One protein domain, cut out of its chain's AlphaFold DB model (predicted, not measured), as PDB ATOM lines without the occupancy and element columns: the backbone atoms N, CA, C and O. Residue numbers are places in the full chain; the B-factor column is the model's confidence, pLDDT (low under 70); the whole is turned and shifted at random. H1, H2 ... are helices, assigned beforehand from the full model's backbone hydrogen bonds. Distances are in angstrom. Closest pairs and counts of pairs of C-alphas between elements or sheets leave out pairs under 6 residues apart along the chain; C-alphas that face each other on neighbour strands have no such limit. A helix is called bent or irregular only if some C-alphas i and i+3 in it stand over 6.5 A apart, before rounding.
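This is residues 25 to 86 of the 90 residues of an uncharacterized protein of Halovenus aranensis (UniProt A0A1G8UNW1). One long helix, H4, makes the longest axis, and three short helices gather round its first part as a small head, while its residues 69 to 86 stick out alone as a straight arm. H1 runs beside the early part of H4 in the opposite direction, H2 crosses near that end of H4 at about a right angle, and H3 packs on H2 before the backbone turns into H4. The printed part has 62 residues with four named helices, in the order H1, H2, H3, H4, and no named strand; the class is all helix. It is only just loose, close to extended, with a radius of gyration of the C-alphas of 15.8 A, and the C-alphas span 51 by 22 by 17 A.

H1 is residues 25 to 33, 12.0 A from first to last C-alpha, and begins with C-alpha 25 at (-30.275, -18.925, 26.721). H2 is residues 36 to 45, 14.2 A long, and begins with C-alpha 36 at (-29.395, -30.249, 16.920). H3 is residues 47 to 53, 9.9 A long. H4 is residues 55 to 86, 46.5 A long, and ends with C-alpha 86 at (-45.006, 8.015, 25.307). No helix is bent.

H1 and H4 only just touch, with 3 pairs of C-alphas within 8 A, at a shallow tilt of 6 degrees, opposite ways. H4 touches H1 with residues 61 to 64 alone, and the closest C-alphas of the two helices, those of Leu 27 and Val 64, are 6.8 A apart. H1 and H2 are close but not clearly touching, about perpendicular at 77 degrees, with the closest C-alphas, those of Val 31 and Thr 37, 6.7 A apart. H2 touches H4 through residues 57 to 61 of H4 alone, about perpendicular at 82 degrees; the closest C-alphas are those of Leu 36 and Gly 57, at 6.4 A. H2 also touches H3, at a steep tilt of 51 degrees, opposite ways, with the C-alphas of Phe 43 and Thr 50 closest at 5.4 A. H3 and H4 are close but not clearly touching, with the C-alphas of Val 51 and Val 58 closest at 6.3 A. H1 and H3 are apart. The helix packing is mostly crossed, but only just. In H1, H2, H3 and H4 every O i to N i+4 pair is within hydrogen-bond range.

The outline is a rod, and the two C-alphas farthest apart, those of Gly 53 and Asn 86, are 51.7 A apart. Residues 69 to 86 of H4 stand free; the body without them has 44 residues and spans 29 by 17 by 15 A. The printed part has no cut, and its three links are tight. The mean pLDDT of the printed part is 75.8, and the model's confidence is under 70 at residues 34 to 37, 39, 82 to 83 and 85 to 86.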
ATOM      1  N   ILE A  25     -31.271 -18.002  26.151       79.38
ATOM      2  CA  ILE A  25     -30.275 -18.925  26.721       79.38
ATOM      3  C   ILE A  25     -30.861 -20.338  26.812       79.38
ATOM      4  O   ILE A  25     -30.216 -21.293  26.389       79.38
ATOM      5  N   GLY A  26     -32.097 -20.475  27.300       75.81
ATOM      6  CA  GLY A  26     -32.794 -21.757  27.395       75.81
ATOM      7  C   GLY A  26     -32.998 -22.431  26.037       75.81
ATOM      8  O   GLY A  26     -32.773 -23.631  25.917       75.81
ATOM      9  N   LEU A  27     -33.345 -21.666  24.997       73.94
ATOM     10  CA  LEU A  27     -33.448 -22.167  23.622       73.94
ATOM     11  C   LEU A  27     -32.088 -22.581  23.053       73.94
ATOM     12  O   LEU A  27     -31.986 -23.655  22.470       73.94
ATOM     13  N   SER A  28     -31.041 -21.787  23.278       71.88
ATOM     14  CA  SER A  28     -29.670 -22.141  22.874       71.88
ATOM     15  C   SER A  28     -29.207 -23.437  23.548       71.88
ATOM     16  O   SER A  28     -28.647 -24.319  22.899       71.88
ATOM     17  N   TYR A  29     -29.503 -23.591  24.841       74.19
ATOM     18  CA  TYR A  29     -29.204 -24.807  25.589       74.19
ATOM     19  C   TYR A  29     -30.034 -26.001  25.110       74.19
ATOM     20  O   TYR A  29     -29.492 -27.089  24.974       74.19
ATOM     21  N   ALA A  30     -31.323 -25.817  24.811       70.94
ATOM     22  CA  ALA A  30     -32.172 -26.881  24.281       70.94
ATOM     23  C   ALA A  30     -31.684 -27.377  22.911       70.94
ATOM     24  O   ALA A  30     -31.671 -28.582  22.673       70.94
ATOM     25  N   VAL A  31     -31.220 -26.472  22.041       70.69
ATOM     26  CA  VAL A  31     -30.595 -26.818  20.750       70.69
ATOM     27  C   VAL A  31     -29.330 -27.647  20.956       70.69
ATOM     28  O   VAL A  31     -29.155 -28.671  20.298       70.69
ATOM     29  N   PHE A  32     -28.480 -27.241  21.900       71.06
ATOM     30  CA  PHE A  32     -27.259 -27.968  22.238       71.06
ATOM     31  C   PHE A  32     -27.554 -29.346  22.854       71.06
ATOM     32  O   PHE A  32     -27.036 -30.360  22.396       71.06
ATOM     33  N   ALA A  33     -28.433 -29.405  23.856       71.00
ATOM     34  CA  ALA A  33     -28.785 -30.632  24.568       71.00
ATOM     35  C   ALA A  33     -29.510 -31.655  23.679       71.00
ATOM     36  O   ALA A  33     -29.361 -32.858  23.885       71.00
ATOM     37  N   ALA A  34     -30.276 -31.196  22.688       67.94
ATOM     38  CA  ALA A  34     -30.956 -32.063  21.730       67.94
ATOM     39  C   ALA A  34     -30.043 -32.558  20.589       67.94
ATOM     40  O   ALA A  34     -30.531 -33.240  19.690       67.94
ATOM     41  N   GLY A  35     -28.747 -32.210  20.588       66.31
ATOM     42  CA  GLY A  35     -27.813 -32.593  19.521       66.31
ATOM     43  C   GLY A  35     -28.159 -31.974  18.163       66.31
ATOM     44  O   GLY A  35     -27.762 -32.485  17.118       66.31
ATOM     45  N   LEU A  36     -28.928 -30.881  18.155       67.88
ATOM     46  CA  LEU A  36     -29.395 -30.249  16.920       67.88
ATOM     47  C   LEU A  36     -28.275 -29.495  16.196       67.88
ATOM     48  O   LEU A  36     -28.450 -29.170  15.029       67.88
ATOM     49  N   THR A  37     -27.133 -29.236  16.839       69.69
ATOM     50  CA  THR A  37     -25.965 -28.585  16.219       69.69
ATOM     51  C   THR A  37     -25.416 -29.374  15.035       69.69
ATOM     52  O   THR A  37     -25.223 -28.793  13.968       69.69
ATOM     53  N   ASP A  38     -25.279 -30.690  15.177       70.31
ATOM     54  CA  ASP A  38     -24.803 -31.565  14.097       70.31
ATOM     55  C   ASP A  38     -25.847 -31.638  12.971       70.31
ATOM     56  O   ASP A  38     -25.522 -31.654  11.784       70.31
ATOM     57  N   GLY A  39     -27.132 -31.596  13.344       69.62
ATOM     58  CA  GLY A  39     -28.246 -31.495  12.404       69.62
ATOM     59  C   GLY A  39     -28.253 -30.179  11.620       69.62
ATOM     60  O   GLY A  39     -28.571 -30.191  10.436       69.62
ATOM     61  N   VAL A  40     -27.878 -29.056  12.242       71.19
ATOM     62  CA  VAL A  40     -27.762 -27.750  11.573       71.19
ATOM     63  C   VAL A  40     -26.597 -27.748  10.584       71.19
ATOM     64  O   VAL A  40     -26.775 -27.310   9.451       71.19
ATOM     65  N   GLU A  41     -25.427 -28.257  10.969       76.75
ATOM     66  CA  GLU A  41     -24.256 -28.329  10.079       76.75
ATOM     67  C   GLU A  41     -24.511 -29.256   8.878       76.75
ATOM     68  O   GLU A  41     -24.265 -28.883   7.725       76.75
ATOM     69  N   SER A  42     -25.115 -30.420   9.132       74.25
ATOM     70  CA  SER A  42     -25.591 -31.338   8.092       74.25
ATOM     71  C   SER A  42     -26.608 -30.667   7.168       74.25
ATOM     72  O   SER A  42     -26.488 -30.761   5.948       74.25
ATOM     73  N   PHE A  43     -27.580 -29.938   7.725       76.38
ATOM     74  CA  PHE A  43     -28.614 -29.257   6.946       76.38
ATOM     75  C   PHE A  43     -28.049 -28.145   6.054       76.38
ATOM     76  O   PHE A  43     -28.522 -27.961   4.935       76.38
ATOM     77  N   LEU A  44     -27.035 -27.413   6.518       80.81
ATOM     78  CA  LEU A  44     -26.358 -26.392   5.711       80.81
ATOM     79  C   LEU A  44     -25.551 -26.997   4.554       80.81
ATOM     80  O   LEU A  44     -25.361 -26.331   3.537       80.81
ATOM     81  N   THR A  45     -25.096 -28.242   4.702       85.56
ATOM     82  CA  THR A  45     -24.258 -28.932   3.712       85.56
ATOM     83  C   THR A  45     -25.091 -29.711   2.687       85.56
ATOM     84  O   THR A  45     -24.853 -29.596   1.486       85.56
ATOM     85  N   ASP A  46     -26.089 -30.473   3.143       83.69
ATOM     86  CA  ASP A  46     -27.073 -31.174   2.309       83.69
ATOM     87  C   ASP A  46     -28.470 -31.115   2.963       83.69
ATOM     88  O   ASP A  46     -28.850 -31.991   3.757       83.69
ATOM     89  N   PRO A  47     -29.271 -30.087   2.637       77.62
ATOM     90  CA  PRO A  47     -30.582 -29.904   3.244       77.62
ATOM     91  C   PRO A  47     -31.558 -31.020   2.851       77.62
ATOM     92  O   PRO A  47     -32.335 -31.475   3.690       77.62
ATOM     93  N   SER A  48     -31.502 -31.508   1.607       83.38
ATOM     94  CA  SER A  48     -32.368 -32.595   1.132       83.38
ATOM     95  C   SER A  48     -32.081 -33.921   1.833       83.38
ATOM     96  O   SER A  48     -33.014 -34.576   2.305       83.38
ATOM     97  N   GLY A  49     -30.805 -34.301   1.947       80.81
ATOM     98  CA  GLY A  49     -30.392 -35.521   2.639       80.81
ATOM     99  C   GLY A  49     -30.696 -35.468   4.134       80.81
ATOM    100  O   GLY A  49     -31.163 -36.450   4.711       80.81
ATOM    101  N   THR A  50     -30.540 -34.296   4.752       79.81
ATOM    102  CA  THR A  50     -30.813 -34.109   6.184       79.81
ATOM    103  C   THR A  50     -32.305 -34.196   6.512       79.81
ATOM    104  O   THR A  50     -32.679 -34.820   7.504       79.81
ATOM    105  N   VAL A  51     -33.183 -33.637   5.670       79.44
ATOM    106  CA  VAL A  51     -34.645 -33.737   5.853       79.44
ATOM    107  C   VAL A  51     -35.126 -35.181   5.730       79.44
ATOM    108  O   VAL A  51     -35.986 -35.606   6.499       79.44
ATOM    109  N   LEU A  52     -34.567 -35.944   4.789       81.69
ATOM    110  CA  LEU A  52     -34.927 -37.349   4.587       81.69
ATOM    111  C   LEU A  52     -34.353 -38.262   5.681       81.69
ATOM    112  O   LEU A  52     -35.026 -39.203   6.095       81.69
ATOM    113  N   GLY A  53     -33.138 -37.982   6.161       78.94
ATOM    114  CA  GLY A  53     -32.461 -38.779   7.187       78.94
ATOM    115  C   GLY A  53     -32.906 -38.476   8.621       78.94
ATOM    116  O   GLY A  53     -32.899 -39.374   9.462       78.94
ATOM    117  N   ASN A  54     -33.308 -37.236   8.914       75.38
ATOM    118  CA  ASN A  54     -33.742 -36.819  10.248       75.38
ATOM    119  C   ASN A  54     -34.822 -35.711  10.207       75.38
ATOM    120  O   ASN A  54     -34.571 -34.562  10.588       75.38
ATOM    121  N   PRO A  55     -36.061 -36.041   9.800       75.06
ATOM    122  CA  PRO A  55     -37.137 -35.057   9.674       75.06
ATOM    123  C   PRO A  55     -37.539 -34.430  11.019       75.06
ATOM    124  O   PRO A  55     -37.879 -33.250  11.078       75.06
ATOM    125  N   VAL A  56     -37.475 -35.195  12.115       78.56
ATOM    126  CA  VAL A  56     -37.837 -34.713  13.460       78.56
ATOM    127  C   VAL A  56     -36.835 -33.671  13.959       78.56
ATOM    128  O   VAL A  56     -37.248 -32.646  14.499       78.56
ATOM    129  N   GLY A  57     -35.537 -33.885  13.728       73.38
ATOM    130  CA  GLY A  57     -34.497 -32.909  14.058       73.38
ATOM    131  C   GLY A  57     -34.682 -31.593  13.301       73.38
ATOM    132  O   GLY A  57     -34.627 -30.522  13.906       73.38
ATOM    133  N   VAL A  58     -35.004 -31.662  12.005       74.38
ATOM    134  CA  VAL A  58     -35.261 -30.465  11.184       74.38
ATOM    135  C   VAL A  58     -36.504 -29.706  11.658       74.38
ATOM    136  O   VAL A  58     -36.464 -28.480  11.768       74.38
ATOM    137  N   LEU A  59     -37.592 -30.404  12.002       79.00
ATOM    138  CA  LEU A  59     -38.782 -29.769  12.585       79.00
ATOM    139  C   LEU A  59     -38.482 -29.124  13.944       79.00
ATOM    140  O   LEU A  59     -38.981 -28.034  14.225       79.00
ATOM    141  N   GLY A  60     -37.640 -29.758  14.765       75.81
ATOM    142  CA  GLY A  60     -37.156 -29.193  16.024       75.81
ATOM    143  C   GLY A  60     -36.392 -27.887  15.810       75.81
ATOM    144  O   GLY A  60     -36.711 -26.881  16.442       75.81
ATOM    145  N   ILE A  61     -35.451 -27.867  14.861       75.00
ATOM    146  CA  ILE A  61     -34.702 -26.660  14.472       75.00
ATOM    147  C   ILE A  61     -35.668 -25.567  14.000       75.00
ATOM    148  O   ILE A  61     -35.641 -24.450  14.519       75.00
ATOM    149  N   ALA A  62     -36.572 -25.887  13.071       79.38
ATOM    150  CA  ALA A  62     -37.550 -24.934  12.552       79.38
ATOM    151  C   ALA A  62     -38.452 -24.362  13.661       79.38
ATOM    152  O   ALA A  62     -38.710 -23.158  13.687       79.38
ATOM    153  N   GLY A  63     -38.889 -25.196  14.609       81.69
ATOM    154  CA  GLY A  63     -39.694 -24.775  15.755       81.69
ATOM    155  C   GLY A  63     -38.947 -23.829  16.698       81.69
ATOM    156  O   GLY A  63     -39.500 -22.806  17.107       81.69
ATOM    157  N   VAL A  64     -37.680 -24.123  17.002       77.44
ATOM    158  CA  VAL A  64     -36.804 -23.269  17.826       77.44
ATOM    159  C   VAL A  64     -36.620 -21.901  17.169       77.44
ATOM    160  O   VAL A  64     -36.910 -20.876  17.793       77.44
ATOM    161  N   PHE A  65     -36.189 -21.866  15.906       77.31
ATOM    162  CA  PHE A  65     -35.964 -20.610  15.185       77.31
ATOM    163  C   PHE A  65     -37.261 -19.819  14.984       77.31
ATOM    164  O   PHE A  65     -37.272 -18.602  15.179       77.31
ATOM    165  N   GLY A  66     -38.369 -20.494  14.671       83.38
ATOM    166  CA  GLY A  66     -39.685 -19.865  14.558       83.38
ATOM    167  C   GLY A  66     -40.145 -19.238  15.875       83.38
ATOM    168  O   GLY A  66     -40.621 -18.103  15.892       83.38
ATOM    169  N   THR A  67     -39.932 -19.927  16.999       79.75
ATOM    170  CA  THR A  67     -40.269 -19.406  18.333       79.75
ATOM    171  C   THR A  67     -39.439 -18.167  18.668       79.75
ATOM    172  O   THR A  67     -40.001 -17.151  19.085       79.75
ATOM    173  N   LEU A  68     -38.122 -18.207  18.428       76.62
ATOM    174  CA  LEU A  68     -37.232 -17.054  18.611       76.62
ATOM    175  C   LEU A  68     -37.661 -15.857  17.758       76.62
ATOM    176  O   LEU A  68     -37.707 -14.733  18.258       76.62
ATOM    177  N   PHE A  69     -38.026 -16.093  16.496       79.81
ATOM    178  CA  PHE A  69     -38.507 -15.043  15.604       79.81
ATOM    179  C   PHE A  69     -39.810 -14.411  16.113       79.81
ATOM    180  O   PHE A  69     -39.910 -13.186  16.200       79.81
ATOM    181  N   CYS A  70     -40.788 -15.221  16.527       81.38
ATOM    182  CA  CYS A  70     -42.041 -14.729  17.107       81.38
ATOM    183  C   CYS A  70     -41.805 -13.872  18.358       81.38
ATOM    184  O   CYS A  70     -42.418 -12.815  18.510       81.38
ATOM    185  N   LEU A  71     -40.893 -14.292  19.236       76.88
ATOM    186  CA  LEU A  71     -40.523 -13.528  20.429       76.88
ATOM    187  C   LEU A  71     -39.848 -12.205  20.080       76.88
ATOM    188  O   LEU A  71     -40.190 -11.172  20.653       76.88
ATOM    189  N   PHE A  72     -38.930 -12.217  19.117       77.94
ATOM    190  CA  PHE A  72     -38.279 -11.009  18.629       77.94
ATOM    191  C   PHE A  72     -39.301 -10.003  18.082       77.94
ATOM    192  O   PHE A  72     -39.288  -8.830  18.461       77.94
ATOM    193  N   VAL A  73     -40.252 -10.469  17.269       81.06
ATOM    194  CA  VAL A  73     -41.354  -9.640  16.761       81.06
ATOM    195  C   VAL A  73     -42.221  -9.109  17.903       81.06
ATOM    196  O   VAL A  73     -42.542  -7.921  17.914       81.06
ATOM    197  N   ALA A  74     -42.567  -9.936  18.892       78.25
ATOM    198  CA  ALA A  74     -43.358  -9.506  20.044       78.25
ATOM    199  C   ALA A  74     -42.666  -8.384  20.838       78.25
ATOM    200  O   ALA A  74     -43.319  -7.417  21.235       78.25
ATOM    201  N   VAL A  75     -41.344  -8.468  21.008       76.81
ATOM    202  CA  VAL A  75     -40.538  -7.423  21.656       76.81
ATOM    203  C   VAL A  75     -40.530  -6.138  20.833       76.81
ATOM    204  O   VAL A  75     -40.745  -5.065  21.396       76.81
ATOM    205  N   ILE A  76     -40.345  -6.224  19.512       79.50
ATOM    206  CA  ILE A  76     -40.386  -5.050  18.625       79.50
ATOM    207  C   ILE A  76     -41.759  -4.382  18.673       79.50
ATOM    208  O   ILE A  76     -41.843  -3.170  18.860       79.50
ATOM    209  N   VAL A  77     -42.840  -5.151  18.531       79.56
ATOM    210  CA  VAL A  77     -44.211  -4.623  18.539       79.56
ATOM    211  C   VAL A  77     -44.548  -4.016  19.902       79.56
ATOM    212  O   VAL A  77     -45.104  -2.918  19.962       79.56
ATOM    213  N   GLY A  78     -44.180  -4.690  20.994       77.12
ATOM    214  CA  GLY A  78     -44.339  -4.170  22.352       77.12
ATOM    215  C   GLY A  78     -43.568  -2.867  22.562       77.12
ATOM    216  O   GLY A  78     -44.131  -1.887  23.050       77.12
ATOM    217  N   GLY A  79     -42.310  -2.819  22.119       74.19
ATOM    218  CA  GLY A  79     -41.466  -1.626  22.174       74.19
ATOM    219  C   GLY A  79     -42.007  -0.466  21.334       74.19
ATOM    220  O   GLY A  79     -42.060   0.665  21.814       74.19
ATOM    221  N   ALA A  80     -42.475  -0.737  20.113       76.50
ATOM    222  CA  ALA A  80     -43.054   0.269  19.223       76.50
ATOM    223  C   ALA A  80     -44.341   0.871  19.805       76.50
ATOM    224  O   ALA A  80     -44.494   2.093  19.831       76.50
ATOM    225  N   ARG A  81     -45.238   0.035  20.343       73.62
ATOM    226  CA  ARG A  81     -46.456   0.512  21.021       73.62
ATOM    227  C   ARG A  81     -46.137   1.346  22.257       73.62
ATOM    228  O   ARG A  81     -46.790   2.359  22.496       73.62
ATOM    229  N   TYR A  82     -45.123   0.947  23.019       68.12
ATOM    230  CA  TYR A  82     -44.673   1.704  24.180       68.12
ATOM    231  C   TYR A  82     -44.091   3.076  23.795       68.12
ATOM    232  O   TYR A  82     -44.366   4.084  24.452       68.12
ATOM    233  N   ALA A  83     -43.324   3.140  22.704       69.62
ATOM    234  CA  ALA A  83     -42.780   4.390  22.183       69.62
ATOM    235  C   ALA A  83     -43.883   5.361  21.724       69.62
ATOM    236  O   ALA A  83     -43.808   6.553  22.027       69.62
ATOM    237  N   ASP A  84     -44.919   4.856  21.051       71.44
ATOM    238  CA  ASP A  84     -46.026   5.677  20.547       71.44
ATOM    239  C   ASP A  84     -46.894   6.250  21.685       71.44
ATOM    240  O   ASP A  84     -47.181   7.449  21.718       71.44
ATOM    241  N   GLN A  85     -47.199   5.444  22.710       69.56
ATOM    242  CA  GLN A  85     -47.904   5.917  23.911       69.56
ATOM    243  C   GLN A  85     -47.153   7.037  24.646       69.56
ATOM    244  O   GLN A  85     -47.769   7.986  25.133       69.56
ATOM    245  N   ASN A  86     -45.823   6.958  24.711       63.50
ATOM    246  CA  ASN A  86     -45.006   8.015  25.307       63.50
ATOM    247  C   ASN A  86     -44.937   9.279  24.441       63.50
ATOM    248  O   ASN A  86     -44.681  10.360  24.975       63.50
TER     249      ASN A  86